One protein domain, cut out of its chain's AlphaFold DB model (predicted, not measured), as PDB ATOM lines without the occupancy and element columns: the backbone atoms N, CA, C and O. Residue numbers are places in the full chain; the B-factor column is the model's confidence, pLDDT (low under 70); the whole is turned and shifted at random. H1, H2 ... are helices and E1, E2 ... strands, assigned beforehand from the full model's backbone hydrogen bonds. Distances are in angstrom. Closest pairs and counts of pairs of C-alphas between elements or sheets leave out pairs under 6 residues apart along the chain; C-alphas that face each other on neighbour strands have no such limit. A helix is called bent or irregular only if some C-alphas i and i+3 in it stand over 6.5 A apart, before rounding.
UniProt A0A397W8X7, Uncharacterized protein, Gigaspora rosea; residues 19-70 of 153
ATOM      1  N   GLN A  19       3.804 -29.948 -29.235       57.16
ATOM      2  CA  GLN A  19       5.238 -29.677 -29.035       57.16
ATOM      3  C   GLN A  19       5.907 -28.996 -30.243       57.16
ATOM      4  O   GLN A  19       6.730 -28.094 -30.079       57.16
ATOM      5  N   VAL A  20       5.550 -29.408 -31.464       60.25
ATOM      6  CA  VAL A  20       6.047 -28.812 -32.716       60.25
ATOM      7  C   VAL A  20       5.366 -27.464 -32.958       60.25
ATOM      8  O   VAL A  20       6.001 -26.517 -33.419       60.25
ATOM      9  N   GLN A  21       4.089 -27.351 -32.584       60.34
ATOM     10  CA  GLN A  21       3.285 -26.142 -32.718       60.34
ATOM     11  C   GLN A  21       3.938 -24.934 -32.022       60.34
ATOM     12  O   GLN A  21       4.075 -23.886 -32.652       60.34
ATOM     13  N   VAL A  22       4.439 -25.086 -30.789       56.22
ATOM     14  CA  VAL A  22       5.098 -23.994 -30.037       56.22
ATOM     15  C   VAL A  22       6.387 -23.501 -30.714       56.22
ATOM     16  O   VAL A  22       6.606 -22.290 -30.824       56.22
ATOM     17  N   GLN A  23       7.238 -24.406 -31.212       61.88
ATOM     18  CA  GLN A  23       8.468 -24.025 -31.926       61.88
ATOM     19  C   GLN A  23       8.186 -23.401 -33.295       61.88
ATOM     20  O   GLN A  23       8.872 -22.465 -33.700       61.88
ATOM     21  N   VAL A  24       7.185 -23.898 -34.021       64.00
ATOM     22  CA  VAL A  24       6.884 -23.411 -35.371       64.00
ATOM     23  C   VAL A  24       6.129 -22.079 -35.315       64.00
ATOM     24  O   VAL A  24       6.517 -21.146 -36.016       64.00
ATOM     25  N   GLN A  25       5.120 -21.920 -34.451       64.69
ATOM     26  CA  GLN A  25       4.332 -20.679 -34.353       64.69
ATOM     27  C   GLN A  25       5.140 -19.467 -33.870       64.69
ATOM     28  O   GLN A  25       4.840 -18.340 -34.255       64.69
ATOM     29  N   THR A  26       6.173 -19.671 -33.049       62.53
ATOM     30  CA  THR A  26       7.009 -18.567 -32.546       62.53
ATOM     31  C   THR A  26       8.005 -18.030 -33.578       62.53
ATOM     32  O   THR A  26       8.481 -16.903 -33.430       62.53
ATOM     33  N   VAL A  27       8.309 -18.793 -34.638       68.19
ATOM     34  CA  VAL A  27       9.349 -18.446 -35.628       68.19
ATOM     35  C   VAL A  27       8.793 -18.283 -37.052       68.19
ATOM     36  O   VAL A  27       9.310 -17.469 -37.821       68.19
ATOM     37  N   VAL A  28       7.723 -18.998 -37.420       76.62
ATOM     38  CA  VAL A  28       7.064 -18.856 -38.728       76.62
ATOM     39  C   VAL A  28       6.230 -17.585 -38.769       76.62
ATOM     40  O   VAL A  28       5.201 -17.462 -38.110       76.62
ATOM     41  N   ARG A  29       6.625 -16.663 -39.644       77.69
ATOM     42  CA  ARG A  29       5.781 -15.538 -40.047       77.69
ATOM     43  C   ARG A  29       5.059 -15.875 -41.351       77.69
ATOM     44  O   ARG A  29       5.754 -16.155 -42.337       77.69
ATOM     45  N   PRO A  30       3.712 -15.824 -41.391       70.81
ATOM     46  CA  PRO A  30       2.951 -15.955 -42.630       70.81
ATOM     47  C   PRO A  30       3.475 -14.997 -43.706       70.81
ATOM     48  O   PRO A  30       3.871 -13.878 -43.391       70.81
ATOM     49  N   GLN A  31       3.496 -15.435 -44.968       76.06
ATOM     50  CA  GLN A  31       3.962 -14.671 -46.145       76.06
ATOM     51  C   GLN A  31       5.456 -14.263 -46.165       76.06
ATOM     52  O   GLN A  31       5.977 -13.904 -47.222       76.06
ATOM     53  N   GLU A  32       6.177 -14.347 -45.043       79.44
ATOM     54  CA  GLU A  32       7.611 -14.021 -44.942       79.44
ATOM     55  C   GLU A  32       8.520 -15.257 -44.844       79.44
ATOM     56  O   GLU A  32       9.745 -15.120 -44.840       79.44
ATOM     57  N   SER A  33       7.946 -16.462 -44.768       81.94
ATOM     58  CA  SER A  33       8.677 -17.701 -44.481       81.94
ATOM     59  C   SER A  33       8.209 -18.859 -45.363       81.94
ATOM     60  O   SER A  33       7.012 -19.006 -45.599       81.94
ATOM     61  N   PHE A  34       9.139 -19.717 -45.782       83.19
ATOM     62  CA  PHE A  34       8.849 -21.028 -46.368       83.19
ATOM     63  C   PHE A  34       9.178 -22.134 -45.366       83.19
ATOM     64  O   PHE A  34      10.258 -22.130 -44.772       83.19
ATOM     65  N   VAL A  35       8.266 -23.093 -45.215       84.31
ATOM     66  CA  VAL A  35       8.463 -24.301 -44.405       84.31
ATOM     67  C   VAL A  35       8.637 -25.485 -45.351       84.31
ATOM     68  O   VAL A  35       7.779 -25.734 -46.192       84.31
ATOM     69  N   PHE A  36       9.736 -26.218 -45.208       85.06
ATOM     70  CA  PHE A  36      10.000 -27.457 -45.934       85.06
ATOM     71  C   PHE A  36       9.835 -28.626 -44.973       85.06
ATOM     72  O   PHE A  36      10.648 -28.805 -44.065       85.06
ATOM     73  N   VAL A  37       8.783 -29.415 -45.175       86.00
ATOM     74  CA  VAL A  37       8.491 -30.611 -44.380       86.00
ATOM     75  C   VAL A  37       8.937 -31.843 -45.161       86.00
ATOM     76  O   VAL A  37       8.568 -32.013 -46.320       86.00
ATOM     77  N   VAL A  38       9.723 -32.709 -44.523       86.25
ATOM     78  CA  VAL A  38      10.111 -34.021 -45.055       86.25
ATOM     79  C   VAL A  38       9.547 -35.080 -44.118       86.25
ATOM     80  O   VAL A  38       9.899 -35.117 -42.939       86.25
ATOM     81  N   GLY A  39       8.665 -35.936 -44.624       89.12
ATOM     82  CA  GLY A  39       7.918 -36.893 -43.812       89.12
ATOM     83  C   GLY A  39       7.154 -37.913 -44.647       89.12
ATOM     84  O   GLY A  39       7.208 -37.883 -45.876       89.12
ATOM     85  N   GLN A  40       6.444 -38.807 -43.964       88.56
ATOM     86  CA  GLN A  40       5.486 -39.722 -44.582       88.56
ATOM     87  C   GLN A  40       4.099 -39.077 -44.578       88.56
ATOM     88  O   GLN A  40       3.683 -38.528 -43.560       88.56
ATOM     89  N   MET A  41       3.399 -39.136 -45.708       88.50
ATOM     90  CA  MET A  41       2.032 -38.638 -45.850       88.50
ATOM     91  C   MET A  41       1.043 -39.802 -45.757       88.50
ATOM     92  O   MET A  41       1.288 -40.857 -46.343       88.50
ATOM     93  N   GLU A  42      -0.068 -39.605 -45.055       88.12
ATOM     94  CA  GLU A  42      -1.159 -40.573 -44.924       88.12
ATOM     95  C   GLU A  42      -2.511 -39.854 -45.030       88.12
ATOM     96  O   GLU A  42      -2.622 -38.679 -44.679       88.12
ATOM     97  N   VAL A  43      -3.535 -40.545 -45.538       89.88
ATOM     98  CA  VAL A  43      -4.912 -40.035 -45.581       89.88
ATOM     99  C   VAL A  43      -5.755 -40.866 -44.623       89.88
ATOM    100  O   VAL A  43      -5.880 -42.075 -44.807       89.88
ATOM    101  N   ILE A  44      -6.337 -40.222 -43.614       88.06
ATOM    102  CA  ILE A  44      -7.129 -40.867 -42.563       88.06
ATOM    103  C   ILE A  44      -8.473 -40.139 -42.489       88.06
ATOM    104  O   ILE A  44      -8.510 -38.927 -42.331       88.06
ATOM    105  N   TYR A  45      -9.586 -40.862 -42.654       91.25
ATOM    106  CA  TYR A  45     -10.950 -40.296 -42.669       91.25
ATOM    107  C   TYR A  45     -11.164 -39.098 -43.626       91.25
ATOM    108  O   TYR A  45     -11.986 -38.229 -43.359       91.25
ATOM    109  N   ASN A  46     -10.488 -39.109 -44.783       87.38
ATOM    110  CA  ASN A  46     -10.431 -38.043 -45.804       87.38
ATOM    111  C   ASN A  46      -9.564 -36.819 -45.453       87.38
ATOM    112  O   ASN A  46      -9.360 -35.977 -46.327       87.38
ATOM    113  N   ASP A  47      -8.991 -36.755 -44.252       83.38
ATOM    114  CA  ASP A  47      -8.017 -35.732 -43.867       83.38
ATOM    115  C   ASP A  47      -6.583 -36.187 -44.182       83.38
ATOM    116  O   ASP A  47      -6.261 -37.379 -44.157       83.38
ATOM    117  N   LEU A  48      -5.708 -35.231 -44.509       84.94
ATOM    118  CA  LEU A  48      -4.327 -35.476 -44.930       84.94
ATOM    119  C   LEU A  48      -3.354 -35.153 -43.792       84.94
ATOM    120  O   LEU A  48      -3.227 -34.004 -43.372       84.94
ATOM    121  N   TYR A  49      -2.618 -36.168 -43.347       85.44
ATOM    122  CA  TYR A  49      -1.645 -36.087 -42.262       85.44
ATOM    123  C   TYR A  49      -0.220 -36.240 -42.796       85.44
ATOM    124  O   TYR A  49       0.030 -36.979 -43.750       85.44
ATOM    125  N   ILE A  50       0.736 -35.547 -42.169       86.06
ATOM    126  CA  ILE A  50       2.164 -35.654 -42.496       86.06
ATOM    127  C   ILE A  50       2.957 -35.944 -41.222       86.06
ATOM    128  O   ILE A  50       3.157 -35.069 -40.378       86.06
ATOM    129  N   TYR A  51       3.485 -37.160 -41.119       87.94
ATOM    130  CA  TYR A  51       4.453 -37.553 -40.098       87.94
ATOM    131  C   TYR A  51       5.821 -36.966 -40.451       87.94
ATOM    132  O   TYR A  51       6.649 -37.592 -41.122       87.94
ATOM    133  N   ALA A  52       6.039 -35.717 -40.046       85.50
ATOM    134  CA  ALA A  52       7.269 -34.982 -40.306       85.50
ATOM    135  C   ALA A  52       8.470 -35.620 -39.585       85.50
ATOM    136  O   ALA A  52       8.560 -35.609 -38.360       85.50
ATOM    137  N   ARG A  53       9.441 -36.118 -40.359       85.62
ATOM    138  CA  ARG A  53      10.761 -36.535 -39.859       85.62
ATOM    139  C   ARG A  53      11.702 -35.339 -39.695       85.62
ATOM    140  O   ARG A  53      12.604 -35.374 -38.863       85.62
ATOM    141  N   ASN A  54      11.536 -34.308 -40.520       82.25
ATOM    142  CA  ASN A  54      12.336 -33.088 -40.486       82.25
ATOM    143  C   ASN A  54      11.491 -31.892 -40.963       82.25
ATOM    144  O   ASN A  54      10.692 -32.027 -41.893       82.25
ATOM    145  N   ILE A  55      11.671 -30.733 -40.325       84.12
ATOM    146  CA  ILE A  55      11.033 -29.464 -40.681       84.12
ATOM    147  C   ILE A  55      12.133 -28.403 -40.770       84.12
ATOM    148  O   ILE A  55      12.779 -28.099 -39.770       84.12
ATOM    149  N   ASN A  56      12.331 -27.819 -41.954       84.31
ATOM    150  CA  ASN A  56      13.270 -26.717 -42.171       84.31
ATOM    151  C   ASN A  56      12.518 -25.413 -42.436       84.31
ATOM    152  O   ASN A  56      11.555 -25.388 -43.202       84.31
ATOM    153  N   LEU A  57      12.997 -24.316 -41.851       85.38
ATOM    154  CA  LEU A  57      12.413 -22.986 -41.995       85.38
ATOM    155  C   LEU A  57      13.361 -22.056 -42.759       85.38
ATOM    156  O   LEU A  57      14.496 -21.841 -42.341       85.38
ATOM    157  N   ILE A  58      12.879 -21.457 -43.849       81.88
ATOM    158  CA  ILE A  58      13.618 -20.464 -44.636       81.88
ATOM    159  C   ILE A  58      12.899 -19.116 -44.559       81.88
ATOM    160  O   ILE A  58      11.788 -18.961 -45.064       81.88
ATOM    161  N   ASN A  59      13.546 -18.117 -43.957       81.56
ATOM    162  CA  ASN A  59      13.006 -16.762 -43.847       81.56
ATOM    163  C   ASN A  59      13.368 -15.910 -45.084       81.56
ATOM    164  O   ASN A  59      14.537 -15.631 -45.364       81.56
ATOM    165  N   ILE A  60      12.346 -15.458 -45.812       78.25
ATOM    166  CA  ILE A  60      12.444 -14.752 -47.097       78.25
ATOM    167  C   ILE A  60      12.971 -13.315 -46.916       78.25
ATOM    168  O   ILE A  60      13.550 -12.736 -47.842       78.25
ATOM    169  N   ASN A  61      12.855 -12.721 -45.725       69.06
ATOM    170  CA  ASN A  61      13.324 -11.352 -45.469       69.06
ATOM    171  C   ASN A  61      14.853 -11.217 -45.563       69.06
ATOM    172  O   ASN A  61      15.359 -10.147 -45.913       69.06
ATOM    173  N   HIS A  62      15.597 -12.303 -45.327       59.94
ATOM    174  CA  HIS A  62      17.043 -12.347 -45.566       59.94
ATOM    175  C   HIS A  62      17.378 -12.398 -47.066       59.94
ATOM    176  O   HIS A  62      18.377 -11.814 -47.491       59.94
ATOM    177  N   LEU A  63      16.516 -13.016 -47.883       58.69
ATOM    178  CA  LEU A  63      16.673 -13.092 -49.337       58.69
ATOM    179  C   LEU A  63      16.405 -11.733 -50.007       58.69
ATOM    180  O   LEU A  63      17.216 -11.267 -50.810       58.69
ATOM    181  N   LYS A  64      15.314 -11.050 -49.620       57.31
ATOM    182  CA  LYS A  64      14.931  -9.730 -50.165       57.31
ATOM    183  C   LYS A  64      16.056  -8.694 -50.022       57.31
ATOM    184  O   LYS A  64      16.346  -7.971 -50.975       57.31
ATOM    185  N   ARG A  65      16.752  -8.672 -48.876       51.59
ATOM    186  CA  ARG A  65      17.843  -7.718 -48.585       51.59
ATOM    187  C   ARG A  65      19.040  -7.839 -49.537       51.59
ATOM    188  O   ARG A  65      19.681  -6.836 -49.829       51.59
ATOM    189  N   LYS A  66      19.331  -9.040 -50.053       50.25
ATOM    190  CA  LYS A  66      20.460  -9.264 -50.975       50.25
ATOM    191  C   LYS A  66      20.140  -8.874 -52.427       50.25
ATOM    192  O   LYS A  66      21.061  -8.685 -53.212       50.25
ATOM    193  N   ILE A  67      18.856  -8.734 -52.773       51.69
ATOM    194  CA  ILE A  67      18.388  -8.424 -54.136       51.69
ATOM    195  C   ILE A  67      17.990  -6.943 -54.277       51.69
ATOM    196  O   ILE A  67      18.260  -6.337 -55.313       51.69
ATOM    197  N   PHE A  68      17.394  -6.329 -53.246       44.09
ATOM    198  CA  PHE A  68      16.864  -4.959 -53.346       44.09
ATOM    199  C   PHE A  68      17.897  -3.831 -53.204       44.09
ATOM    200  O   PHE A  68      17.648  -2.734 -53.692       44.09
ATOM    201  N   ASN A  69      19.080  -4.072 -52.630       40.75
ATOM    202  CA  ASN A  69      20.072  -3.011 -52.382       40.75
ATOM    203  C   ASN A  69      20.750  -2.423 -53.645       40.75
ATOM    204  O   ASN A  69      21.672  -1.626 -53.510       40.75
ATOM    205  N   ASN A  70      20.328  -2.796 -54.862       48.34
ATOM    206  CA  ASN A  70      20.935  -2.314 -56.111       48.34
ATOM    207  C   ASN A  70      19.939  -1.713 -57.127       48.34
ATOM    208  O   ASN A  70      20.332  -1.378 -58.244       48.34
TER     209      ASN A  70
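Overview. This is residues 19 to 70 of the 153 residues of an uncharacterized protein of Gigaspora rosea (UniProt A0A397W8X7). A long hairpin of two antiparallel strands, E1 and E2, is sharply bent about halfway along; a short helix, H2, runs on from its open end as a tail, and a second short helix, H1, lies over to one side of the hairpin near E2, with a gap between them. The turn of the hairpin, residues 43 to 48, sticks out at one end of the long axis, and residues 65 to 70 stick out at the other. The printed part has 52 residues, with two named helices and two named strands in the order H1, E1, E2, H2, and the class is mixed, helices and strands. The sheet has the order E1 - E2, antiparallel. The whole is only just loose, close to extended, with a radius of gyration of the C-alphas of 14.8 A, and its C-alphas span 51 by 20 by 18 A, a rod.

Arrangement. Strand E1, residues 33 to 44, and strand E2, residues 47 to 59, form a hairpin and are antiparallel, with 165 degrees between their directions. The C-alphas of Gly 39 and Ala 52 face each other at 4.0 A. N 36 and O 56 are within hydrogen-bond range at 2.8 A, as are N 49 and O 42 at 2.8 A. E1 bends by 79 degrees at residue 39, and E2 bends by 89 degrees at residue 53. Helix H2, residues 60 to 68, follows E2 with no residue between; the closest C-alphas of E1 and H2 are those of Ser 33 and Ile 60, 5.5 A apart. Helix H1, residues 19 to 27, and E2 are near each other, with 7 pairs of C-alphas within 10 A but no pair within 8 A. H1 and H2 are apart. Of the O i to N i+4 pairs, 3 of 5 in H1 and 2 of 5 in H2 are within hydrogen-bond range; in H2, 3 of 6 O i to N i+3 pairs are within range.

Along the chain. E1 measures 28.1 A from C-alpha 33 to C-alpha 44, which is at (-7.129, -40.867, -42.563). E2 measures 28.3 A from C-alpha 47 to C-alpha 59. H1 measures 13.7 A and begins with C-alpha 19 at (5.238, -29.677, -29.035). H2 measures 12.4 A and ends with C-alpha 68 at (16.864, -4.959, -53.346).

Size, cuts and confidence. The two C-alphas farthest apart are those of Tyr 45 and Asn 70, 51.4 A. Residues 43 to 48 stand free, as do residues 65 to 70, of which 65 to 68 belong to H2. Without these stretches the body has 40 residues and spans 35 by 19 by 14 A. The printed part has no cut, and the links H1 to E1, E1 to E2 and E2 to H2 are tight. The mean pLDDT of the printed part is 74.3, and residues 19 to 27 and 61 to 70 are under 70.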